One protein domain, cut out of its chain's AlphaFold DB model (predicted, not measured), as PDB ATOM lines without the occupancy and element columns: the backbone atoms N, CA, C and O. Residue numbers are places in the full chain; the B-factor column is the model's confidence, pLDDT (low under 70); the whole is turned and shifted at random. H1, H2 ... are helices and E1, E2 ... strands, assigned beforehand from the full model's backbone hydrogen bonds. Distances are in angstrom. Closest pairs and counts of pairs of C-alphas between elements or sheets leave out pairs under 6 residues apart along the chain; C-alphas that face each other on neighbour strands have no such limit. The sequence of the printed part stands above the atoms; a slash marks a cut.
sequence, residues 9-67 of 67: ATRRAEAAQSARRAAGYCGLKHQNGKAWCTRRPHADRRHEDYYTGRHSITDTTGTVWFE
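AT A GLANCE: This is residues 9 to 67 of the 67 residues of an uncharacterized protein of Streptomyces echinatus (UniProt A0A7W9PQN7). This is a domain of little regular structure: two short helices, H1 and H2, at one end, an unnamed stretch, residues 23 to 45, winding through the middle, and a hairpin, E1 and E2, whose long loop, residues 50 to 62, makes the other end. The 59 printed residues run H1, H2, E1, E2, with 20 in named elements; the class is mixed, the sheet antiparallel. It is compact, with a radius of gyration of the C-alphas of 11.0 A, spanning 32 by 21 by 20 A.

IN THESE COORDINATES: Find C-alpha 9 at (171.428, 213.359, 133.431); H1 runs from there to residue 16, 10.6 A. H2 is residues 19 to 22, 4.9 A. E1 is residues 46 to 49, 10.5 A; E2 is residues 63 to 66, 10.6 A, ending at C-alpha 66 (176.601, 222.675, 124.782).

HOW THE PARTS SIT: In H1 every O i to N i+4 pair is within hydrogen-bond range; H2 is too short for one. H1 and H2 are close but not clearly touching; their closest C-alphas, Ala 15 and Arg 21, are 6.4 A apart. Look next at E1 and E2, antiparallel at 160 degrees: N 47 and O 65 are 2.8 A apart, within hydrogen-bond range. H1 is apart from both strands.

THE WHOLE: The farthest C-alphas, Thr 10 and Thr 58, are 33.7 A apart. The links H2 to E1 and E1 to E2 are long. The printed part has no cut, and no printed residue is under 70 in pLDDT.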
ATOM      1  N   ALA A   9     172.741 213.735 132.915       90.94
ATOM      2  CA  ALA A   9     171.428 213.359 133.431       90.94
ATOM      3  C   ALA A   9     171.318 213.684 134.924       90.94
ATOM      4  O   ALA A   9     170.339 214.303 135.351       90.94
ATOM      5  N   THR A  10     172.369 213.383 135.691       92.56
ATOM      6  CA  THR A  10     172.454 213.747 137.108       92.56
ATOM      7  C   THR A  10     172.391 215.265 137.298       92.56
ATOM      8  O   THR A  10     171.559 215.761 138.059       92.56
ATOM      9  N   ARG A  11     173.207 216.042 136.567       92.94
ATOM     10  CA  ARG A  11     173.201 217.518 136.671       92.94
ATOM     11  C   ARG A  11     171.849 218.122 136.293       92.94
ATOM     12  O   ARG A  11     171.436 219.116 136.890       92.94
ATOM     13  N   ARG A  12     171.156 217.536 135.317       91.75
ATOM     14  CA  ARG A  12     169.829 217.977 134.881       91.75
ATOM     15  C   ARG A  12     168.757 217.685 135.931       91.75
ATOM     16  O   ARG A  12     167.915 218.549 136.169       91.75
ATOM     17  N   ALA A  13     168.799 216.520 136.576       93.31
ATOM     18  CA  ALA A  13     167.893 216.188 137.675       93.31
ATOM     19  C   ALA A  13     168.080 217.144 138.867       93.31
ATOM     20  O   ALA A  13     167.107 217.689 139.383       93.31
ATOM     21  N   GLU A  14     169.331 217.436 139.235       93.31
ATOM     22  CA  GLU A  14     169.645 218.412 140.287       93.31
ATOM     23  C   GLU A  14     169.180 219.823 139.921       93.31
ATOM     24  O   GLU A  14     168.622 220.536 140.754       93.31
ATOM     25  N   ALA A  15     169.368 220.226 138.661       92.75
ATOM     26  CA  ALA A  15     168.884 221.508 138.174       92.75
ATOM     27  C   ALA A  15     167.364 221.621 138.321       92.75
ATOM     28  O   ALA A  15     166.893 222.642 138.817       92.75
ATOM     29  N   ALA A  16     166.612 220.571 137.972       92.00
ATOM     30  CA  ALA A  16     165.153 220.547 138.073       92.00
ATOM     31  C   ALA A  16     164.636 220.763 139.507       92.00
ATOM     32  O   ALA A  16     163.578 221.362 139.680       92.00
ATOM     33  N   GLN A  17     165.397 220.334 140.516       93.81
ATOM     34  CA  GLN A  17     165.059 220.475 141.939       93.81
ATOM     35  C   GLN A  17     165.708 221.704 142.602       93.81
ATOM     36  O   GLN A  17     165.548 221.934 143.798       93.81
ATOM     37  N   SER A  18     166.475 222.498 141.854       91.25
ATOM     38  CA  SER A  18     167.254 223.600 142.417       91.25
ATOM     39  C   SER A  18     166.437 224.881 142.616       91.25
ATOM     40  O   SER A  18     165.531 225.199 141.843       91.25
ATOM     41  N   ALA A  19     166.864 225.717 143.567       90.44
ATOM     42  CA  ALA A  19     166.337 227.075 143.731       90.44
ATOM     43  C   ALA A  19     166.470 227.932 142.454       90.44
ATOM     44  O   ALA A  19     165.654 228.815 142.213       90.44
ATOM     45  N   ARG A  20     167.456 227.649 141.585       91.81
ATOM     46  CA  ARG A  20     167.603 228.329 140.285       91.81
ATOM     47  C   ARG A  20     166.428 228.028 139.363       91.81
ATOM     48  O   ARG A  20     165.950 228.926 138.675       91.81
ATOM     49  N   ARG A  21     165.946 226.783 139.367       92.31
ATOM     50  CA  ARG A  21     164.763 226.398 138.600       92.31
ATOM     51  C   ARG A  21     163.502 227.043 139.155       92.31
ATOM     52  O   ARG A  21     162.706 227.545 138.368       92.31
ATOM     53  N   ALA A  22     163.368 227.107 140.480       91.69
ATOM     54  CA  ALA A  22     162.287 227.844 141.136       91.69
ATOM     55  C   ALA A  22     162.316 229.350 140.804       91.69
ATOM     56  O   ALA A  22     161.270 229.955 140.602       91.69
ATOM     57  N   ALA A  23     163.507 229.935 140.649       92.44
ATOM     58  CA  ALA A  23     163.702 231.317 140.203       92.44
ATOM     59  C   ALA A  23     163.479 231.533 138.688       92.44
ATOM     60  O   ALA A  23     163.704 232.631 138.185       92.44
ATOM     61  N   GLY A  24     163.049 230.507 137.943       94.12
ATOM     62  CA  GLY A  24     162.717 230.629 136.522       94.12
ATOM     63  C   GLY A  24     163.897 230.464 135.561       94.12
ATOM     64  O   GLY A  24     163.764 230.800 134.384       94.12
ATOM     65  N   TYR A  25     165.029 229.924 136.022       94.88
ATOM     66  CA  TYR A  25     166.192 229.620 135.184       94.88
ATOM     67  C   TYR A  25     166.262 228.142 134.777       94.88
ATOM     68  O   TYR A  25     165.613 227.265 135.345       94.88
ATOM     69  N   CYS A  26     167.092 227.837 133.780       95.31
ATOM     70  CA  CYS A  26     167.458 226.476 133.410       95.31
ATOM     71  C   CYS A  26     168.167 225.782 134.581       95.31
ATOM     72  O   CYS A  26     167.798 224.669 134.947       95.31
ATOM     73  N   GLY A  27     169.132 226.463 135.208       94.00
ATOM     74  CA  GLY A  27     169.792 226.017 136.435       94.00
ATOM     75  C   GLY A  27     170.815 224.896 136.249       94.00
ATOM     76  O   GLY A  27     171.426 224.481 137.235       94.00
ATOM     77  N   LEU A  28     171.031 224.418 135.017       95.06
ATOM     78  CA  LEU A  28     171.992 223.356 134.728       95.06
ATOM     79  C   LEU A  28     173.405 223.785 135.124       95.06
ATOM     80  O   LEU A  28     173.896 224.814 134.664       95.06
ATOM     81  N   LYS A  29     174.071 222.988 135.961       94.12
ATOM     82  CA  LYS A  29     175.469 223.227 136.327       94.12
ATOM     83  C   LYS A  29     176.384 222.823 135.170       94.12
ATOM     84  O   LYS A  29     176.220 221.742 134.608       94.12
ATOM     85  N   HIS A  30     177.356 223.661 134.830       91.69
ATOM     86  CA  HIS A  30     178.385 223.331 133.846       91.69
ATOM     87  C   HIS A  30     179.249 222.156 134.339       91.69
ATOM     88  O   HIS A  30     179.462 222.003 135.544       91.69
ATOM     89  N   GLN A  31     179.776 221.345 133.417       89.00
ATOM     90  CA  GLN A  31     180.587 220.155 133.717       89.00
ATOM     91  C   GLN A  31     181.769 220.442 134.665       89.00
ATOM     92  O   GLN A  31     181.944 219.761 135.672       89.00
ATOM     93  N   ASN A  32     182.497 221.545 134.448       85.38
ATOM     94  CA  ASN A  32     183.610 221.970 135.315       85.38
ATOM     95  C   ASN A  32     183.180 222.448 136.718       85.38
ATOM     96  O   ASN A  32     184.031 222.778 137.541       85.38
ATOM     97  N   GLY A  33     181.875 222.537 136.978       84.88
ATOM     98  CA  GLY A  33     181.293 222.943 138.247       84.88
ATOM     99  C   GLY A  33     181.377 224.436 138.585       84.88
ATOM    100  O   GLY A  33     180.924 224.805 139.667       84.88
ATOM    101  N   LYS A  34     181.928 225.274 137.698       85.69
ATOM    102  CA  LYS A  34     182.189 226.704 137.935       85.69
ATOM    103  C   LYS A  34     181.084 227.649 137.449       85.69
ATOM    104  O   LYS A  34     181.110 228.807 137.834       85.69
ATOM    105  N   ALA A  35     180.141 227.179 136.631       91.56
ATOM    106  CA  ALA A  35     179.081 228.005 136.042       91.56
ATOM    107  C   ALA A  35     177.707 227.322 136.129       91.56
ATOM    108  O   ALA A  35     177.623 226.093 136.259       91.56
ATOM    109  N   TRP A  36     176.633 228.110 136.035       93.62
ATOM    110  CA  TRP A  36     175.250 227.616 135.981       93.62
ATOM    111  C   TRP A  36     174.461 228.305 134.880       93.62
ATOM    112  O   TRP A  36     174.605 229.499 134.663       93.62
ATOM    113  N   CYS A  37     173.581 227.560 134.210       94.69
ATOM    114  CA  CYS A  37     172.800 228.115 133.119       94.69
ATOM    115  C   CYS A  37     171.758 229.071 133.700       94.69
ATOM    116  O   CYS A  37     170.845 228.643 134.416       94.69
ATOM    117  N   THR A  38     171.894 230.351 133.377       94.62
ATOM    118  CA  THR A  38     170.988 231.427 133.796       94.62
ATOM    119  C   THR A  38     170.075 231.893 132.666       94.62
ATOM    120  O   THR A  38     169.354 232.875 132.807       94.62
ATOM    121  N   ARG A  39     170.010 231.149 131.555       94.56
ATOM    122  CA  ARG A  39     168.897 231.263 130.600       94.56
ATOM    123  C   ARG A  39     167.590 230.798 131.240       94.56
ATOM    124  O   ARG A  39     167.593 229.948 132.130       94.56
ATOM    125  N   ARG A  40     166.460 231.293 130.728       94.12
ATOM    126  CA  ARG A  40     165.130 230.708 130.988       94.12
ATOM    127  C   ARG A  40     165.089 229.248 130.509       94.12
ATOM    128  O   ARG A  40     165.880 228.898 129.637       94.12
ATOM    129  N   PRO A  41     164.192 228.396 131.038       94.25
ATOM    130  CA  PRO A  41     163.975 227.049 130.524       94.25
ATOM    131  C   PRO A  41     163.901 227.024 128.991       94.25
ATOM    132  O   PRO A  41     163.113 227.755 128.400       94.25
ATOM    133  N   HIS A  42     164.731 226.194 128.365       92.62
ATOM    134  CA  HIS A  42     164.867 226.097 126.913       92.62
ATOM    135  C   HIS A  42     164.925 224.625 126.486       92.62
ATOM    136  O   HIS A  42     165.219 223.750 127.305       92.62
ATOM    137  N   ALA A  43     164.612 224.359 125.214       91.31
ATOM    138  CA  ALA A  43     164.647 223.018 124.622       91.31
ATOM    139  C   ALA A  43     165.927 222.750 123.810       91.31
ATOM    140  O   ALA A  43     166.236 221.599 123.518       91.31
ATOM    141  N   ASP A  44     166.663 223.802 123.442       94.25
ATOM    142  CA  ASP A  44     167.924 223.680 122.715       94.25
ATOM    143  C   ASP A  44     169.076 223.212 123.623       94.25
ATOM    144  O   ASP A  44     168.998 223.286 124.852       94.25
ATOM    145  N   ARG A  45     170.156 222.743 122.992       93.94
ATOM    146  CA  ARG A  45     171.351 222.188 123.649       93.94
ATOM    147  C   ARG A  45     172.314 223.248 124.187       93.94
ATOM    148  O   ARG A  45     173.317 222.900 124.801       93.94
ATOM    149  N   ARG A  46     172.064 224.536 123.928       95.81
ATOM    150  CA  ARG A  46     172.969 225.625 124.300       95.81
ATOM    151  C   ARG A  46     172.660 226.091 125.714       95.81
ATOM    152  O   ARG A  46     171.547 226.486 126.036       95.81
ATOM    153  N   HIS A  47     173.672 226.156 126.551       94.50
ATOM    154  CA  HIS A  47     173.571 226.670 127.905       94.50
ATOM    155  C   HIS A  47     174.481 227.880 128.070       94.50
ATOM    156  O   HIS A  47     175.527 227.979 127.431       94.50
ATOM    157  N   GLU A  48     174.057 228.823 128.903       94.88
ATOM    158  CA  GLU A  48     174.748 230.097 129.049       94.88
ATOM    159  C   GLU A  48     174.592 230.637 130.465       94.88
ATOM    160  O   GLU A  48     173.489 230.665 131.019       94.88
ATOM    161  N   ASP A  49     175.716 231.040 131.045       93.94
ATOM    162  CA  ASP A  49     175.798 231.758 132.304       93.94
ATOM    163  C   ASP A  49     176.066 233.228 131.995       93.94
ATOM    164  O   ASP A  49     177.171 233.610 131.611       93.94
ATOM    165  N   TYR A  50     175.047 234.064 132.166       91.00
ATOM    166  CA  TYR A  50     175.188 235.498 131.995       91.00
ATOM    167  C   TYR A  50     176.110 236.139 133.026       91.00
ATOM    168  O   TYR A  50     176.522 237.252 132.769       91.00
ATOM    169  N   TYR A  51     176.446 235.535 134.166       85.88
ATOM    170  CA  TYR A  51     177.173 236.212 135.251       85.88
ATOM    171  C   TYR A  51     178.624 235.749 135.387       85.88
ATOM    172  O   TYR A  51     179.495 236.556 135.702       85.88
ATOM    173  N   THR A  52     178.901 234.470 135.131       87.88
ATOM    174  CA  THR A  52     180.247 233.898 135.291       87.88
ATOM    175  C   THR A  52     180.984 233.808 133.961       87.88
ATOM    176  O   THR A  52     180.437 233.308 132.981       87.88
ATOM    177  N   GLY A  53     182.264 234.191 133.933       82.31
ATOM    178  CA  GLY A  53     183.124 234.040 132.750       82.31
ATOM    179  C   GLY A  53     183.031 235.192 131.749       82.31
ATOM    180  O   GLY A  53     183.394 235.012 130.593       82.31
ATOM    181  N   ARG A  54     182.551 236.364 132.184       85.00
ATOM    182  CA  ARG A  54     182.729 237.616 131.438       85.00
ATOM    183  C   ARG A  54     184.195 238.052 131.512       85.00
ATOM    184  O   ARG A  54     184.800 237.974 132.582       85.00
ATOM    185  N   HIS A  55     184.740 238.521 130.399       85.62
ATOM    186  CA  HIS A  55     186.097 239.064 130.293       85.62
ATOM    187  C   HIS A  55     186.112 240.595 130.397       85.62
ATOM    188  O   HIS A  55     187.131 241.175 130.768       85.62
ATOM    189  N   SER A  56     184.980 241.240 130.106       86.69
ATOM    190  CA  SER A  56     184.771 242.686 130.185       86.69
ATOM    191  C   SER A  56     183.429 243.027 130.843       86.69
ATOM    192  O   SER A  56     182.477 242.247 130.823       86.69
ATOM    193  N   ILE A  57     183.321 244.245 131.386       83.50
ATOM    194  CA  ILE A  57     182.062 244.801 131.907       83.50
ATOM    195  C   ILE A  57     180.994 244.971 130.814       83.50
ATOM    196  O   ILE A  57     179.802 244.952 131.108       83.50
ATOM    197  N   THR A  58     181.418 245.105 129.554       87.75
ATOM    198  CA  THR A  58     180.534 245.247 128.388       87.75
ATOM    199  C   THR A  58     179.999 243.916 127.870       87.75
ATOM    200  O   THR A  58     179.139 243.917 126.991       87.75
ATOM    201  N   ASP A  59     180.498 242.787 128.376       85.56
ATOM    202  CA  ASP A  59     180.072 241.482 127.886       85.56
ATOM    203  C   ASP A  59     178.619 241.221 128.277       85.56
ATOM    204  O   ASP A  59     178.242 241.184 129.454       85.56
ATOM    205  N   THR A  60     177.795 240.999 127.257       83.44
ATOM    206  CA  THR A  60     176.384 240.643 127.418       83.44
ATOM    207  C   THR A  60     176.195 239.172 127.772       83.44
ATOM    208  O   THR A  60     175.102 238.787 128.172       83.44
ATOM    209  N   THR A  61     177.238 238.351 127.624       86.56
ATOM    210  CA  THR A  61     177.225 236.891 127.793       86.56
ATOM    211  C   THR A  61     178.476 236.448 128.547       86.56
ATOM    212  O   THR A  61     179.554 236.978 128.290       86.56
ATOM    213  N   GLY A  62     178.361 235.483 129.458       89.88
ATOM    214  CA  GLY A  62     179.517 234.878 130.122       89.88
ATOM    215  C   GLY A  62     179.856 233.514 129.521       89.88
ATOM    216  O   GLY A  62     180.049 233.368 128.317       89.88
ATOM    217  N   THR A  63     179.919 232.492 130.370       93.44
ATOM    218  CA  THR A  63     180.282 231.127 129.974       93.44
ATOM    219  C   THR A  63     179.181 230.496 129.125       93.44
ATOM    220  O   THR A  63     178.051 230.357 129.589       93.44
ATOM    221  N   VAL A  64     179.522 230.033 127.920       93.69
ATOM    222  CA  VAL A  64     178.619 229.304 127.012       93.69
ATOM    223  C   VAL A  64     179.112 227.870 126.827       93.69
ATOM    224  O   VAL A  64     180.310 227.637 126.681       93.69
ATOM    225  N   TRP A  65     178.195 226.901 126.823       94.00
ATOM    226  CA  TRP A  65     178.505 225.492 126.560       94.00
ATOM    227  C   TRP A  65     177.333 224.755 125.906       94.00
ATOM    228  O   TRP A  65     176.225 225.285 125.820       94.00
ATOM    229  N   PHE A  66     177.585 223.527 125.451       93.38
ATOM    230  CA  PHE A  66     176.601 222.675 124.782       93.38
ATOM    231  C   PHE A  66     176.546 221.288 125.428       93.38
ATOM    232  O   PHE A  66     177.584 220.767 125.833       93.38
ATOM    233  N   GLU A  67     175.346 220.707 125.517       88.88
ATOM    234  CA  GLU A  67     175.083 219.360 126.064       88.88
ATOM    235  C   GLU A  67     174.095 218.573 125.202       88.88
ATOM    236  O   GLU A  67     173.090 219.154 124.739       88.88
TER     237      GLU A  67